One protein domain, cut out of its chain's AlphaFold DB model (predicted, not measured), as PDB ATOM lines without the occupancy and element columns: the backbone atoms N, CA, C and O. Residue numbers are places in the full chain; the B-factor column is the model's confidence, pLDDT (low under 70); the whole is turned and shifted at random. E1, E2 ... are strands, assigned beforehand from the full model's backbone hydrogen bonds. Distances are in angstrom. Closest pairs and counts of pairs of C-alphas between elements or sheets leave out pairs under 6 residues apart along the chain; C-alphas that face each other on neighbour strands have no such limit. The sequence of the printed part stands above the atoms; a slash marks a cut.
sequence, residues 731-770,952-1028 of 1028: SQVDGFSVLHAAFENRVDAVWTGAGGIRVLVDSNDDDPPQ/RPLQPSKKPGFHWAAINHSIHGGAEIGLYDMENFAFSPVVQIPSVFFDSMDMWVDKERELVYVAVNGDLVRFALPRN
ATOM      1  N   SER A 731      10.517  21.966  -6.240       88.25
ATOM      2  CA  SER A 731      11.588  21.072  -6.699       88.25
ATOM      3  C   SER A 731      12.044  20.046  -5.655       88.25
ATOM      4  O   SER A 731      12.804  19.139  -5.987       88.25
ATOM      5  N   GLN A 732      11.616  20.199  -4.400       89.81
ATOM      6  CA  GLN A 732      12.025  19.369  -3.261       89.81
ATOM      7  C   GLN A 732      10.967  18.322  -2.890       89.81
ATOM      8  O   GLN A 732      11.283  17.360  -2.193       89.81
ATOM      9  N   VAL A 733       9.727  18.496  -3.355       91.12
ATOM     10  CA  VAL A 733       8.588  17.631  -3.029       91.12
ATOM     11  C   VAL A 733       8.059  16.981  -4.308       91.12
ATOM     12  O   VAL A 733       7.612  17.665  -5.227       91.12
ATOM     13  N   ASP A 734       8.100  15.650  -4.369       91.62
ATOM     14  CA  ASP A 734       7.695  14.912  -5.567       91.62
ATOM     15  C   ASP A 734       6.206  15.113  -5.895       91.62
ATOM     16  O   ASP A 734       5.326  15.089  -5.028       91.62
ATOM     17  N   GLY A 735       5.913  15.325  -7.176       91.50
ATOM     18  CA  GLY A 735       4.558  15.566  -7.667       91.50
ATOM     19  C   GLY A 735       3.900  16.869  -7.189       91.50
ATOM     20  O   GLY A 735       2.681  16.990  -7.354       91.50
ATOM     21  N   PHE A 736       4.649  17.820  -6.611       94.31
ATOM     22  CA  PHE A 736       4.088  19.094  -6.157       94.31
ATOM     23  C   PHE A 736       3.453  19.876  -7.311       94.31
ATOM     24  O   PHE A 736       4.032  20.041  -8.383       94.31
ATOM     25  N   SER A 737       2.229  20.352  -7.098       93.62
ATOM     26  CA  SER A 737       1.477  21.116  -8.086       93.62
ATOM     27  C   SER A 737       0.454  22.012  -7.400       93.62
ATOM     28  O   SER A 737      -0.375  21.540  -6.620       93.62
ATOM     29  N   VAL A 738       0.467  23.297  -7.755       93.12
ATOM     30  CA  VAL A 738      -0.616  24.234  -7.438       93.12
ATOM     31  C   VAL A 738      -1.820  23.893  -8.317       93.12
ATOM     32  O   VAL A 738      -1.723  23.884  -9.545       93.12
ATOM     33  N   LEU A 739      -2.950  23.572  -7.693       92.44
ATOM     34  CA  LEU A 739      -4.209  23.271  -8.378       92.44
ATOM     35  C   LEU A 739      -5.108  24.499  -8.496       92.44
ATOM     36  O   LEU A 739      -5.828  24.621  -9.485       92.44
ATOM     37  N   HIS A 740      -5.075  25.375  -7.492       91.06
ATOM     38  CA  HIS A 740      -5.856  26.610  -7.426       91.06
ATOM     39  C   HIS A 740      -5.063  27.679  -6.685       91.06
ATOM     40  O   HIS A 740      -4.518  27.393  -5.621       91.06
ATOM     41  N   ALA A 741      -5.027  28.892  -7.229       88.56
ATOM     42  CA  ALA A 741      -4.410  30.048  -6.595       88.56
ATOM     43  C   ALA A 741      -5.494  30.974  -6.025       88.56
ATOM     44  O   ALA A 741      -6.462  31.302  -6.713       88.56
ATOM     45  N   ALA A 742      -5.299  31.448  -4.800       80.94
ATOM     46  CA  ALA A 742      -6.246  32.241  -4.020       80.94
ATOM     47  C   ALA A 742      -6.483  33.674  -4.534       80.94
ATOM     48  O   ALA A 742      -7.033  34.495  -3.808       80.94
ATOM     49  N   PHE A 743      -6.059  34.017  -5.755       74.19
ATOM     50  CA  PHE A 743      -6.233  35.373  -6.292       74.19
ATOM     51  C   PHE A 743      -7.712  35.754  -6.493       74.19
ATOM     52  O   PHE A 743      -8.026  36.938  -6.520       74.19
ATOM     53  N   GLU A 744      -8.609  34.769  -6.632       67.25
ATOM     54  CA  GLU A 744     -10.056  34.985  -6.791       67.25
ATOM     55  C   GLU A 744     -10.863  34.500  -5.581       67.25
ATOM     56  O   GLU A 744     -11.638  35.259  -5.012       67.25
ATOM     57  N   ASN A 745     -10.695  33.226  -5.212       80.75
ATOM     58  CA  ASN A 745     -11.431  32.567  -4.134       80.75
ATOM     59  C   ASN A 745     -10.444  31.887  -3.192       80.75
ATOM     60  O   ASN A 745      -9.572  31.146  -3.661       80.75
ATOM     61  N   ARG A 746     -10.610  32.099  -1.888       88.50
ATOM     62  CA  ARG A 746      -9.778  31.494  -0.848       88.50
ATOM     63  C   ARG A 746     -10.295  30.095  -0.503       88.50
ATOM     64  O   ARG A 746     -11.484  29.921  -0.260       88.50
ATOM     65  N   VAL A 747      -9.411  29.102  -0.506       91.44
ATOM     66  CA  VAL A 747      -9.695  27.727  -0.072       91.44
ATOM     67  C   VAL A 747      -9.202  27.539   1.358       91.44
ATOM     68  O   VAL A 747      -8.002  27.626   1.602       91.44
ATOM     69  N   ASP A 748     -10.115  27.228   2.274       88.75
ATOM     70  CA  ASP A 748      -9.795  27.054   3.698       88.75
ATOM     71  C   ASP A 748      -9.689  25.587   4.123       88.75
ATOM     72  O   ASP A 748      -9.054  25.271   5.120       88.75
ATOM     73  N   ALA A 749     -10.311  24.666   3.382       90.38
ATOM     74  CA  ALA A 749     -10.215  23.238   3.669       90.38
ATOM     75  C   ALA A 749     -10.394  22.394   2.407       90.38
ATOM     76  O   ALA A 749     -11.014  22.815   1.426       90.38
ATOM     77  N   VAL A 750      -9.900  21.156   2.450       93.12
ATOM     78  CA  VAL A 750     -10.017  20.196   1.350       93.12
ATOM     79  C   VAL A 750     -10.494  18.830   1.829       93.12
ATOM     80  O   VAL A 750     -10.154  18.356   2.910       93.12
ATOM     81  N   TRP A 751     -11.282  18.170   0.982       92.75
ATOM     82  CA  TRP A 751     -11.716  16.792   1.158       92.75
ATOM     83  C   TRP A 751     -11.729  16.051  -0.182       92.75
ATOM     84  O   TRP A 751     -12.103  16.611  -1.213       92.75
ATOM     85  N   THR A 752     -11.389  14.761  -0.187       89.94
ATOM     86  CA  THR A 752     -11.537  13.903  -1.378       89.94
ATOM     87  C   THR A 752     -12.075  12.515  -1.033       89.94
ATOM     88  O   THR A 752     -11.779  11.944   0.020       89.94
ATOM     89  N   GLY A 753     -12.882  11.969  -1.946       83.44
ATOM     90  CA  GLY A 753     -13.470  10.636  -1.859       83.44
ATOM     91  C   GLY A 753     -14.102  10.193  -3.183       83.44
ATOM     92  O   GLY A 753     -13.818  10.746  -4.243       83.44
ATOM     93  N   ALA A 754     -15.015   9.215  -3.135       73.75
ATOM     94  CA  ALA A 754     -15.644   8.633  -4.333       73.75
ATOM     95  C   ALA A 754     -16.394   9.653  -5.223       73.75
ATOM     96  O   ALA A 754     -16.619   9.392  -6.402       73.75
ATOM     97  N   GLY A 755     -16.768  10.813  -4.671       74.31
ATOM     98  CA  GLY A 755     -17.427  11.914  -5.383       74.31
ATOM     99  C   GLY A 755     -16.491  12.999  -5.931       74.31
ATOM    100  O   GLY A 755     -16.993  14.049  -6.326       74.31
ATOM    101  N   GLY A 756     -15.172  12.780  -5.925       87.69
ATOM    102  CA  GLY A 756     -14.169  13.758  -6.363       87.69
ATOM    103  C   GLY A 756     -13.673  14.680  -5.245       87.69
ATOM    104  O   GLY A 756     -13.955  14.454  -4.067       87.69
ATOM    105  N   ILE A 757     -12.914  15.708  -5.636       93.19
ATOM    106  CA  ILE A 757     -12.346  16.707  -4.723       93.19
ATOM    107  C   ILE A 757     -13.426  17.738  -4.387       93.19
ATOM    108  O   ILE A 757     -14.162  18.206  -5.264       93.19
ATOM    109  N   ARG A 758     -13.514  18.099  -3.112       94.31
ATOM    110  CA  ARG A 758     -14.334  19.193  -2.601       94.31
ATOM    111  C   ARG A 758     -13.443  20.140  -1.812       94.31
ATOM    112  O   ARG A 758     -12.528  19.692  -1.127       94.31
ATOM    113  N   VAL A 759     -13.729  21.424  -1.914       93.56
ATOM    114  CA  VAL A 759     -13.002  22.487  -1.220       93.56
ATOM    115  C   VAL A 759     -13.992  23.346  -0.455       93.56
ATOM    116  O   VAL A 759     -15.095  23.587  -0.950       93.56
ATOM    117  N   LEU A 760     -13.619  23.763   0.747       91.00
ATOM    118  CA  LEU A 760     -14.332  24.799   1.478       91.00
ATOM    119  C   LEU A 760     -13.815  26.149   0.991       91.00
ATOM    120  O   LEU A 760     -12.605  26.370   0.991       91.00
ATOM    121  N   VAL A 761     -14.726  27.005   0.546       89.62
ATOM    122  CA  VAL A 761     -14.408  28.322   0.001       89.62
ATOM    123  C   VAL A 761     -15.081  29.378   0.851       89.62
ATOM    124  O   VAL A 761     -16.289  29.300   1.085       89.62
ATOM    125  N   ASP A 762     -14.291  30.354   1.274       81.31
ATOM    126  CA  ASP A 762     -14.782  31.565   1.913       81.31
ATOM    127  C   ASP A 762     -15.121  32.602   0.834       81.31
ATOM    128  O   ASP A 762     -14.296  32.926  -0.029       81.31
ATOM    129  N   SER A 763     -16.369  33.066   0.832       60.75
ATOM    130  CA  SER A 763     -16.863  34.081  -0.094       60.75
ATOM    131  C   SER A 763     -17.005  35.396   0.664       60.75
ATOM    132  O   SER A 763     -17.959  35.532   1.414       60.75
ATOM    133  N   ASN A 764     -16.066  36.328   0.453       55.25
ATOM    134  CA  ASN A 764     -15.993  37.690   1.014       55.25
ATOM    135  C   ASN A 764     -17.066  38.079   2.067       55.25
ATOM    136  O   ASN A 764     -18.223  38.314   1.718       55.25
ATOM    137  N   ASP A 765     -16.601  38.242   3.309       48.12
ATOM    138  CA  ASP A 765     -17.122  38.919   4.517       48.12
ATOM    139  C   ASP A 765     -18.583  38.737   4.997       48.12
ATOM    140  O   ASP A 765     -18.822  38.982   6.179       48.12
ATOM    141  N   ASP A 766     -19.546  38.257   4.200       51.31
ATOM    142  CA  ASP A 766     -20.961  38.188   4.639       51.31
ATOM    143  C   ASP A 766     -21.598  36.782   4.654       51.31
ATOM    144  O   ASP A 766     -22.588  36.570   5.369       51.31
ATOM    145  N   ASP A 767     -21.061  35.807   3.911       59.81
ATOM    146  CA  ASP A 767     -21.613  34.447   3.825       59.81
ATOM    147  C   ASP A 767     -20.689  33.418   4.507       59.81
ATOM    148  O   ASP A 767     -19.474  33.475   4.330       59.81
ATOM    149  N   PRO A 768     -21.227  32.445   5.272       69.25
ATOM    150  CA  PRO A 768     -20.402  31.412   5.894       69.25
ATOM    151  C   PRO A 768     -19.711  30.553   4.822       69.25
ATOM    152  O   PRO A 768     -20.345  30.276   3.795       69.25
ATOM    153  N   PRO A 769     -18.482  30.055   5.066       80.94
ATOM    154  CA  PRO A 769     -17.750  29.245   4.100       80.94
ATOM    155  C   PRO A 769     -18.573  28.063   3.578       80.94
ATOM    156  O   PRO A 769     -19.205  27.322   4.339       80.94
ATOM    157  N   GLN A 770     -18.562  27.864   2.261       87.94
ATOM    158  CA  GLN A 770     -19.382  26.852   1.594       87.94
ATOM    159  C   GLN A 770     -18.520  25.768   0.964       87.94
ATOM    160  O   GLN A 770     -17.405  26.000   0.504       87.94
ATOM    161  N   ARG A 952     -12.304  19.196  12.747       83.69
ATOM    162  CA  ARG A 952     -12.543  17.755  12.549       83.69
ATOM    163  C   ARG A 952     -11.524  16.888  13.302       83.69
ATOM    164  O   ARG A 952     -10.447  17.377  13.635       83.69
ATOM    165  N   PRO A 953     -11.794  15.583  13.501       87.06
ATOM    166  CA  PRO A 953     -10.773  14.660  13.988       87.06
ATOM    167  C   PRO A 953      -9.635  14.461  12.971       87.06
ATOM    168  O   PRO A 953      -9.784  14.717  11.767       87.06
ATOM    169  N   LEU A 954      -8.505  13.930  13.454       90.62
ATOM    170  CA  LEU A 954      -7.422  13.449  12.593       90.62
ATOM    171  C   LEU A 954      -7.930  12.375  11.622       90.62
ATOM    172  O   LEU A 954      -8.762  11.531  11.966       90.62
ATOM    173  N   GLN A 955      -7.405  12.383  10.398       91.00
ATOM    174  CA  GLN A 955      -7.843  11.451   9.364       91.00
ATOM    175  C   GLN A 955      -7.316  10.036   9.673       91.00
ATOM    176  O   GLN A 955      -6.110   9.862   9.813       91.00
ATOM    177  N   PRO A 956      -8.153   8.988   9.731       91.38
ATOM    178  CA  PRO A 956      -7.676   7.635  10.012       91.38
ATOM    179  C   PRO A 956      -6.785   7.085   8.886       91.38
ATOM    180  O   PRO A 956      -7.044   7.301   7.697       91.38
ATOM    181  N   SER A 957      -5.753   6.320   9.255       91.25
ATOM    182  CA  SER A 957      -4.881   5.605   8.314       91.25
ATOM    183  C   SER A 957      -5.378   4.171   8.034       91.25
ATOM    184  O   SER A 957      -6.381   3.717   8.584       91.25
ATOM    185  N   LYS A 958      -4.676   3.416   7.170       86.62
ATOM    186  CA  LYS A 958      -4.945   1.972   6.961       86.62
ATOM    187  C   LYS A 958      -4.544   1.114   8.170       86.62
ATOM    188  O   LYS A 958      -5.022  -0.012   8.288       86.62
ATOM    189  N   LYS A 959      -3.657   1.615   9.035       88.94
ATOM    190  CA  LYS A 959      -3.199   0.914  10.234       88.94
ATOM    191  C   LYS A 959      -4.136   1.284  11.397       88.94
ATOM    192  O   LYS A 959      -4.228   2.467  11.723       88.94
ATOM    193  N   PRO A 960      -4.845   0.317  12.010       90.38
ATOM    194  CA  PRO A 960      -5.723   0.594  13.148       90.38
ATOM    195  C   PRO A 960      -4.978   1.331  14.267       90.38
ATOM    196  O   PRO A 960      -3.840   0.979  14.561       90.38
ATOM    197  N   GLY A 961      -5.603   2.355  14.853       88.94
ATOM    198  CA  GLY A 961      -5.001   3.209  15.892       88.94
ATOM    199  C   GLY A 961      -4.113   4.348  15.370       88.94
ATOM    200  O   GLY A 961      -3.827   5.284  16.113       88.94
ATOM    201  N   PHE A 962      -3.733   4.324  14.087       94.44
ATOM    202  CA  PHE A 962      -2.873   5.341  13.481       94.44
ATOM    203  C   PHE A 962      -3.677   6.304  12.611       94.44
ATOM    204  O   PHE A 962      -4.523   5.880  11.816       94.44
ATOM    205  N   HIS A 963      -3.346   7.587  12.700       95.12
ATOM    206  CA  HIS A 963      -4.002   8.669  11.970       95.12
ATOM    207  C   HIS A 963      -2.977   9.465  11.163       95.12
ATOM    208  O   HIS A 963      -1.821   9.563  11.551       95.12
ATOM    209  N   TRP A 964      -3.383  10.030  10.035       94.94
ATOM    210  CA  TRP A 964      -2.590  11.030   9.337       94.94
ATOM    211  C   TRP A 964      -2.639  12.343  10.109       94.94
ATOM    212  O   TRP A 964      -3.720  12.817  10.467       94.94
ATOM    213  N   ALA A 965      -1.463  12.914  10.337       95.00
ATOM    214  CA  ALA A 965      -1.280  14.183  11.017       95.00
ATOM    215  C   ALA A 965      -0.181  14.997  10.335       95.00
ATOM    216  O   ALA A 965       0.707  14.432   9.690       95.00
ATOM    217  N   ALA A 966      -0.261  16.312  10.497       93.38
ATOM    218  CA  ALA A 966       0.804  17.239  10.181       93.38
ATOM    219  C   ALA A 966       1.273  17.945  11.457       93.38
ATOM    220  O   ALA A 966       0.459  18.222  12.342       93.38
ATOM    221  N   ILE A 967       2.575  18.212  11.548       90.19
ATOM    222  CA  ILE A 967       3.178  19.023  12.605       90.19
ATOM    223  C   ILE A 967       3.885  20.203  11.958       90.19
ATOM    224  O   ILE A 967       4.738  20.039  11.082       90.19
ATOM    225  N   ASN A 968       3.545  21.398  12.425       83.00
ATOM    226  CA  ASN A 968       4.228  22.621  12.052       83.00
ATOM    227  C   ASN A 968       5.505  22.785  12.898       83.00
ATOM    228  O   ASN A 968       5.438  22.960  14.116       83.00
ATOM    229  N   HIS A 969       6.675  22.744  12.259       70.44
ATOM    230  CA  HIS A 969       7.961  22.962  12.915       70.44
ATOM    231  C   HIS A 969       8.540  24.323  12.528       70.44
ATOM    232  O   HIS A 969       9.311  24.447  11.572       70.44
ATOM    233  N   SER A 970       8.266  25.341  13.344       54.94
ATOM    234  CA  SER A 970       8.883  26.668  13.199       54.94
ATOM    235  C   SER A 970      10.421  26.618  13.235       54.94
ATOM    236  O   SER A 970      11.077  27.385  12.536       54.94
ATOM    237  N   ILE A 971      11.005  25.669  13.980       46.03
ATOM    238  CA  ILE A 971      12.462  25.480  14.123       46.03
ATOM    239  C   ILE A 971      13.083  24.747  12.921       46.03
ATOM    240  O   ILE A 971      14.205  25.058  12.525       46.03
ATOM    241  N   HIS A 972      12.373  23.780  12.327       51.47
ATOM    242  CA  HIS A 972      12.863  23.013  11.169       51.47
ATOM    243  C   HIS A 972      12.469  23.643   9.826       51.47
ATOM    244  O   HIS A 972      12.821  23.118   8.771       51.47
ATOM    245  N   GLY A 973      11.787  24.792   9.868       69.12
ATOM    246  CA  GLY A 973      11.506  25.627   8.711       69.12
ATOM    247  C   GLY A 973      10.491  25.025   7.748       69.12
ATOM    248  O   GLY A 973      10.694  25.166   6.549       69.12
ATOM    249  N   GLY A 974       9.441  24.352   8.234       84.62
ATOM    250  CA  GLY A 974       8.357  23.804   7.407       84.62
ATOM    251  C   GLY A 974       7.388  22.898   8.178       84.62
ATOM    252  O   GLY A 974       7.420  22.855   9.408       84.62
ATOM    253  N   ALA A 975       6.542  22.165   7.455       90.62
ATOM    254  CA  ALA A 975       5.611  21.179   8.006       90.62
ATOM    255  C   ALA A 975       6.076  19.739   7.737       90.62
ATOM    256  O   ALA A 975       6.677  19.444   6.703       90.62
ATOM    257  N   GLU A 976       5.764  18.822   8.646       91.81
ATOM    258  CA  GLU A 976       5.961  17.381   8.464       91.81
ATOM    259  C   GLU A 976       4.614  16.676   8.425       91.81
ATOM    260  O   GLU A 976       3.782  16.913   9.293       91.81
ATOM    261  N   ILE A 977       4.407  15.776   7.465       93.56
ATOM    262  CA  ILE A 977       3.234  14.894   7.422       93.56
ATOM    263  C   ILE A 977       3.674  13.489   7.797       93.56
ATOM    264  O   ILE A 977       4.675  12.982   7.284       93.56
ATOM    265  N   GLY A 978       2.902  12.835   8.655       94.06
ATOM    266  CA  GLY A 978       3.238  11.520   9.169       94.06
ATOM    267  C   GLY A 978       2.056  10.739   9.719       94.06
ATOM    268  O   GLY A 978       0.895  11.146   9.624       94.06
ATOM    269  N   LEU A 979       2.382   9.583  10.291       95.31
ATOM    270  CA  LEU A 979       1.438   8.728  10.998       95.31
ATOM    271  C   LEU A 979       1.543   8.975  12.503       95.31
ATOM    272  O   LEU A 979       2.607   8.812  13.098       95.31
ATOM    273  N   TYR A 980       0.417   9.326  13.106       96.56
ATOM    274  CA  TYR A 980       0.251   9.559  14.529       96.56
ATOM    275  C   TYR A 980      -0.377   8.346  15.217       96.56
ATOM    276  O   TYR A 980      -1.497   7.950  14.884       96.56
ATOM    277  N   ASP A 981       0.349   7.766  16.167       95.81
ATOM    278  CA  ASP A 981      -0.121   6.735  17.088       95.81
ATOM    279  C   ASP A 981      -0.901   7.396  18.232       95.81
ATOM    280  O   ASP A 981      -0.319   8.047  19.101       95.81
ATOM    281  N   MET A 982      -2.224   7.234  18.217       92.88
ATOM    282  CA  MET A 982      -3.116   7.856  19.198       92.88
ATOM    283  C   MET A 982      -3.102   7.153  20.563       92.88
ATOM    284  O   MET A 982      -3.537   7.740  21.551       92.88
ATOM    285  N   GLU A 983      -2.626   5.909  20.625       93.62
ATOM    286  CA  GLU A 983      -2.504   5.151  21.872       93.62
ATOM    287  C   GLU A 983      -1.236   5.568  22.623       93.62
ATOM    288  O   GLU A 983      -1.290   5.838  23.820       93.62
ATOM    289  N   ASN A 984      -0.116   5.697  21.906       94.81
ATOM    290  CA  ASN A 984       1.196   5.987  22.497       94.81
ATOM    291  C   ASN A 984       1.643   7.453  22.370       94.81
ATOM    292  O   ASN A 984       2.770   7.776  22.739       94.81
ATOM    293  N   PHE A 985       0.802   8.328  21.808       95.12
ATOM    294  CA  PHE A 985       1.118   9.735  21.532       95.12
ATOM    295  C   PHE A 985       2.432   9.910  20.753       95.12
ATOM    296  O   PHE A 985       3.268  10.749  21.089       95.12
ATOM    297  N   ALA A 986       2.647   9.104  19.711       95.31
ATOM    298  CA  ALA A 986       3.898   9.091  18.951       95.31
ATOM    299  C   ALA A 986       3.675   9.497  17.488       95.31
ATOM    300  O   ALA A 986       2.798   8.962  16.813       95.31
ATOM    301  N   PHE A 987       4.500  10.410  16.973       93.88
ATOM    302  CA  PHE A 987       4.462  10.839  15.574       93.88
ATOM    303  C   PHE A 987       5.618  10.225  14.780       93.88
ATOM    304  O   PHE A 987       6.774  10.297  15.189       93.88
ATOM    305  N   SER A 988       5.298   9.603  13.646       94.56
ATOM    306  CA  SER A 988       6.269   9.044  12.701       94.56
ATOM    307  C   SER A 988       6.217   9.833  11.388       94.56
ATOM    308  O   SER A 988       5.271   9.621  10.619       94.56
ATOM    309  N   PRO A 989       7.184  10.730  11.112       92.81
ATOM    310  CA  PRO A 989       7.185  11.530   9.891       92.81
ATOM    311  C   PRO A 989       7.340  10.648   8.648       92.81
ATOM    312  O   PRO A 989       8.068   9.654   8.651       92.81
ATOM    313  N   VAL A 990       6.638  11.020   7.579       92.25
ATOM    314  CA  VAL A 990       6.648  10.345   6.271       92.25
ATOM    315  C   VAL A 990       7.199  11.273   5.190       92.25
ATOM    316  O   VAL A 990       7.981  10.834   4.352       92.25
ATOM    317  N   VAL A 991       6.816  12.551   5.206       90.50
ATOM    318  CA  VAL A 991       7.306  13.561   4.259       90.50
ATOM    319  C   VAL A 991       7.523  14.895   4.965       90.50
ATOM    320  O   VAL A 991       6.728  15.294   5.813       90.50
ATOM    321  N   GLN A 992       8.602  15.581   4.594       90.62
ATOM    322  CA  GLN A 992       8.919  16.927   5.052       90.62
ATOM    323  C   GLN A 992       8.630  17.924   3.930       90.62
ATOM    324  O   GLN A 992       9.073  17.733   2.797       90.62
ATOM    325  N   ILE A 993       7.904  18.992   4.250       90.94
ATOM    326  CA  ILE A 993       7.561  20.073   3.331       90.94
ATOM    327  C   ILE A 993       8.313  21.335   3.770       90.94
ATOM    328  O   ILE A 993       7.886  22.027   4.699       90.94
ATOM    329  N   PRO A 994       9.459  21.646   3.144       88.12
ATOM    330  CA  PRO A 994      10.273  22.780   3.548       88.12
ATOM    331  C   PRO A 994       9.595  24.102   3.182       88.12
ATOM    332  O   PRO A 994       8.984  24.239   2.130       88.12
ATOM    333  N   SER A 995       9.770  25.112   4.027       82.81
ATOM    334  CA  SER A 995       9.318  26.502   3.855       82.81
ATOM    335  C   SER A 995       7.809  26.717   3.719       82.81
ATOM    336  O   SER A 995       7.399  27.857   3.505       82.81
ATOM    337  N   VAL A 996       7.004  25.658   3.855       88.88
ATOM    338  CA  VAL A 996       5.541  25.719   3.845       88.88
ATOM    339  C   VAL A 996       5.015  25.177   5.170       88.88
ATOM    340  O   VAL A 996       5.294  24.041   5.545       88.88
ATOM    341  N   PHE A 997       4.264  26.010   5.870       89.19
ATOM    342  CA  PHE A 997       3.647  25.775   7.163       89.19
ATOM    343  C   PHE A 997       2.144  25.558   6.966       89.19
ATOM    344  O   PHE A 997       1.493  26.366   6.300       89.19
ATOM    345  N   PHE A 998       1.633  24.465   7.525       91.12
ATOM    346  CA  PHE A 998       0.223  24.077   7.580       91.12
ATOM    347  C   PHE A 998       0.057  23.020   8.683       91.12
ATOM    348  O   PHE A 998       1.055  22.436   9.131       91.12
ATOM    349  N   ASP A 999      -1.175  22.775   9.113       90.81
ATOM    350  CA  ASP A 999      -1.499  21.803  10.158       90.81
ATOM    351  C   ASP A 999      -2.368  20.634   9.653       90.81
ATOM    352  O   ASP A 999      -2.553  20.394   8.454       90.81
ATOM    353  N   SER A1000      -2.844  19.810  10.588       91.38
ATOM    354  CA  SER A1000      -3.616  18.610  10.263       91.38
ATOM    355  C   SER A1000      -4.990  18.904   9.651       91.38
ATOM    356  O   SER A1000      -5.550  18.000   9.021       91.38
ATOM    357  N   MET A1001      -5.558  20.095   9.849       88.25
ATOM    358  CA  MET A1001      -6.864  20.523   9.331       88.25
ATOM    359  C   MET A1001      -6.782  20.985   7.881       88.25
ATOM    360  O   MET A1001      -7.709  20.717   7.113       88.25
ATOM    361  N   ASP A1002      -5.645  21.561   7.496       91.12
ATOM    362  CA  ASP A1002      -5.371  22.070   6.149       91.12
ATOM    363  C   ASP A1002      -5.246  20.959   5.095       91.12
ATOM    364  O   ASP A1002      -5.444  21.189   3.901       91.12
ATOM    365  N   MET A1003      -4.907  19.734   5.508       93.62
ATOM    366  CA  MET A1003      -4.570  18.645   4.587       93.62
ATOM    367  C   MET A1003      -5.625  17.537   4.481       93.62
ATOM    368  O   MET A1003      -6.395  17.280   5.402       93.62
ATOM    369  N   TRP A1004      -5.605  16.794   3.373       93.75
ATOM    370  CA  TRP A1004      -6.334  15.537   3.213       93.75
ATOM    371  C   TRP A1004      -5.537  14.530   2.382       93.75
ATOM    372  O   TRP A1004      -5.100  14.825   1.266       93.75
ATOM    373  N   VAL A1005      -5.392  13.308   2.895       93.88
ATOM    374  CA  VAL A1005      -4.655  12.224   2.235       93.88
ATOM    375  C   VAL A1005      -5.597  11.359   1.391       93.88
ATOM    376  O   VAL A1005      -6.464  10.651   1.912       93.88
ATOM    377  N   ASP A1006      -5.402  11.360   0.073       91.06
ATOM    378  CA  ASP A1006      -6.009  10.403  -0.853       91.06
ATOM    379  C   ASP A1006      -5.176   9.121  -0.903       91.06
ATOM    380  O   ASP A1006      -4.259   8.945  -1.709       91.06
ATOM    381  N   LYS A1007      -5.526   8.196  -0.016       80.44
ATOM    382  CA  LYS A1007      -4.841   6.908   0.131       80.44
ATOM    383  C   LYS A1007      -4.924   5.988  -1.094       80.44
ATOM    384  O   LYS A1007      -4.141   5.048  -1.165       80.44
ATOM    385  N   GLU A1008      -5.905   6.173  -1.981       83.19
ATOM    386  CA  GLU A1008      -6.080   5.310  -3.162       83.19
ATOM    387  C   GLU A1008      -5.205   5.790  -4.320       83.19
ATOM    388  O   GLU A1008      -4.776   4.993  -5.152       83.19
ATOM    389  N   ARG A1009      -4.931   7.097  -4.362       85.81
ATOM    390  CA  ARG A1009      -4.083   7.727  -5.377       85.81
ATOM    391  C   ARG A1009      -2.671   8.040  -4.894       85.81
ATOM    392  O   ARG A1009      -1.872   8.492  -5.706       85.81
ATOM    393  N   GLU A1010      -2.382   7.806  -3.614       89.69
ATOM    394  CA  GLU A1010      -1.115   8.164  -2.957       89.69
ATOM    395  C   GLU A1010      -0.806   9.667  -3.084       89.69
ATOM    396  O   GLU A1010       0.330  10.071  -3.320       89.69
ATOM    397  N   LEU A1011      -1.838  10.505  -2.941       93.19
ATOM    398  CA  LEU A1011      -1.731  11.964  -3.032       93.19
ATOM    399  C   LEU A1011      -2.096  12.622  -1.705       93.19
ATOM    400  O   LEU A1011      -2.984  12.155  -0.993       93.19
ATOM    401  N   VAL A1012      -1.470  13.757  -1.425       95.25
ATOM    402  CA  VAL A1012      -1.908  14.694  -0.389       95.25
ATOM    403  C   VAL A1012      -2.422  15.950  -1.069       95.25
ATOM    404  O   VAL A1012      -1.798  16.448  -2.006       95.25
ATOM    405  N   TYR A1013      -3.554  16.449  -0.595       95.75
ATOM    406  CA  TYR A1013      -4.073  17.769  -0.927       95.75
ATOM    407  C   TYR A1013      -3.934  18.665   0.296       95.75
ATOM    408  O   TYR A1013      -4.211  18.202   1.400       95.75
ATOM    409  N   VAL A1014      -3.530  19.918   0.110       95.44
ATOM    410  CA  VAL A1014      -3.372  20.885   1.205       95.44
ATOM    411  C   VAL A1014      -3.988  22.219   0.797       95.44
ATOM    412  O   VAL A1014      -3.692  22.728  -0.287       95.44
ATOM    413  N   ALA A1015      -4.854  22.756   1.650       94.00
ATOM    414  CA  ALA A1015      -5.330  24.130   1.606       94.00
ATOM    415  C   ALA A1015      -4.328  25.003   2.375       94.00
ATOM    416  O   ALA A1015      -4.223  24.892   3.587       94.00
ATOM    417  N   VAL A1016      -3.527  25.817   1.687       91.88
ATOM    418  CA  VAL A1016      -2.451  26.596   2.327       91.88
ATOM    419  C   VAL A1016      -2.369  27.991   1.729       91.88
ATOM    420  O   VAL A1016      -2.393  28.152   0.514       91.88
ATOM    421  N   ASN A1017      -2.307  29.023   2.577       87.19
ATOM    422  CA  ASN A1017      -2.404  30.436   2.169       87.19
ATOM    423  C   ASN A1017      -3.662  30.760   1.327       87.19
ATOM    424  O   ASN A1017      -3.648  31.703   0.535       87.19
ATOM    425  N   GLY A1018      -4.730  29.965   1.456       89.44
ATOM    426  CA  GLY A1018      -5.915  30.052   0.601       89.44
ATOM    427  C   GLY A1018      -5.797  29.336  -0.748       89.44
ATOM    428  O   GLY A1018      -6.773  29.271  -1.495       89.44
ATOM    429  N   ASP A1019      -4.612  28.844  -1.106       92.50
ATOM    430  CA  ASP A1019      -4.372  28.086  -2.329       92.50
ATOM    431  C   ASP A1019      -4.717  26.605  -2.101       92.50
ATOM    432  O   ASP A1019      -4.671  26.107  -0.976       92.50
ATOM    433  N   LEU A1020      -5.001  25.868  -3.177       95.00
ATOM    434  CA  LEU A1020      -5.071  24.406  -3.136       95.00
ATOM    435  C   LEU A1020      -3.842  23.832  -3.831       95.00
ATOM    436  O   LEU A1020      -3.686  23.989  -5.045       95.00
ATOM    437  N   VAL A1021      -3.010  23.111  -3.087       95.00
ATOM    438  CA  VAL A1021      -1.844  22.399  -3.624       95.00
ATOM    439  C   VAL A1021      -2.020  20.889  -3.486       95.00
ATOM    440  O   VAL A1021      -2.809  20.400  -2.673       95.00
ATOM    441  N   ARG A1022      -1.287  20.130  -4.301       95.00
ATOM    442  CA  ARG A1022      -1.159  18.676  -4.161       95.00
ATOM    443  C   ARG A1022       0.286  18.231  -4.294       95.00
ATOM    444  O   ARG A1022       1.054  18.898  -4.976       95.00
ATOM    445  N   PHE A1023       0.609  17.068  -3.747       94.88
ATOM    446  CA  PHE A1023       1.868  16.358  -3.990       94.88
ATOM    447  C   PHE A1023       1.710  14.852  -3.757       94.88
ATOM    448  O   PHE A1023       0.682  14.398  -3.242       94.88
ATOM    449  N   ALA A1024       2.702  14.069  -4.182       92.75
ATOM    450  CA  ALA A1024       2.716  12.624  -3.994       92.75
ATOM    451  C   ALA A1024       3.226  12.251  -2.596       92.75
ATOM    452  O   ALA A1024       4.148  12.874  -2.066       92.75
ATOM    453  N   LEU A1025       2.649  11.203  -2.006       88.12
ATOM    454  CA  LEU A1025       3.278  10.531  -0.874       88.12
ATOM    455  C   LEU A1025       4.460   9.685  -1.375       88.12
ATOM    456  O   LEU A1025       4.343   9.051  -2.430       88.12
ATOM    457  N   PRO A1026       5.575   9.615  -0.626       82.12
ATOM    458  CA  PRO A1026       6.644   8.676  -0.928       82.12
ATOM    459  C   PRO A1026       6.087   7.251  -1.007       82.12
ATOM    460  O   PRO A1026       5.355   6.809  -0.119       82.12
ATOM    461  N   ARG A1027       6.427   6.524  -2.076       67.19
ATOM    462  CA  ARG A1027       6.095   5.099  -2.177       67.19
ATOM    463  C   ARG A1027       6.919   4.335  -1.144       67.19
ATOM    464  O   ARG A1027       8.145   4.367  -1.218       67.19
ATOM    465  N   ASN A1028       6.240   3.672  -0.211       50.75
ATOM    466  CA  ASN A1028       6.867   2.717   0.710       50.75
ATOM    467  C   ASN A1028       7.271   1.426   0.000       50.75
ATOM    468  O   ASN A1028       6.467   0.929  -0.825       50.75
TER     469      ASN A1028
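AT A GLANCE: This is residues 731 to 770 and 952 to 1028 of the 1028 residues of an uncharacterized protein of Pontiella desulfatans (UniProt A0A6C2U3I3). A sheet of four strands, E1, E9, E8 and E7, makes the middle layer, and the hairpin E2 and E3 covers part of one face of it as a loosely formed sandwich. A second, strongly twisted sheet, E4, E5 and E6, stands towards the other side and comes near the first sheet where E4 passes E7. The printed part has 117 residues, with no named helix and nine named strands, E1 to E9 along the chain; all neighbours are antiparallel, and the class is all strand. The whole is compact, with a radius of gyration of the C-alphas of 14.4 A and spans of 43 by 30 by 25 A.

HOW THE PARTS SIT: Begin at E1, residues 737 to 740, an edge strand of the sheet E1 E9 E8 E7, where E9 is residues 1019 to 1024, E8 residues 1011 to 1016 and E7 residues 1003 to 1006. E1 and E9 are antiparallel; N 737 and O 1022 are 2.8 A apart, within hydrogen-bond range. E7, E8 and E9 form a meander, each strand the antiparallel neighbour of the one before, with N 1014 to O 1021 at 2.9 A and N 1004 to O 1013 at 2.8 A. Go on to the hairpin E2, residues 746 to 753, and E3, residues 756 to 762, where N 751 and O 758 are 2.9 A apart. This pair and the first sheet form a sandwich, two sheets face to face, their best planes 38 degrees apart. The closest C-alphas of E2 and E8 are those of Ala 749 and Ala 1015, 5.4 A apart. After the cut, look for the meander E4, residues 962 to 969, E5, residues 974 to 981, and E6, residues 986 to 994, with N 965 to O 978 at 3.0 A and N 979 to O 988 at 2.9 A. The closest C-alphas of E4 and E7 are those of Trp 964 and Val 1005, 7.5 A apart; E4 and E8 are apart.

IN THESE COORDINATES: Find C-alpha 737 at (1.477, 21.116, -8.086), where E1 begins its 9.2 A. E2 runs 21.2 A and bends by 57 degrees at residue 749; E3 runs 19.6 A. From C-alpha 962 at (-2.873, 5.341, 13.481) E4 runs 20.7 A. E5, 21.4 A, bends by 54 degrees at residue 978, and E6, 21.6 A, by 70 degrees at residue 990. E7 runs 10.0 A, E8 15.6 A and E9 17.1 A, ending at C-alpha 1024, (2.716, 12.624, -3.994).

THE WHOLE: The C-alphas farthest apart are those of Asp 766 and Asn 1028, 45.3 A. Residues 771 to 951 are not printed, and C-alphas 770 and 952 are 15.8 A apart across the cut. Of the links printed whole, E6 to E7 is short but not tight and the others are tight. Look in the B-factor column for pLDDT under 70 at residue 744, residues 763 to 768, 970 to 973 and 1027 to 1028.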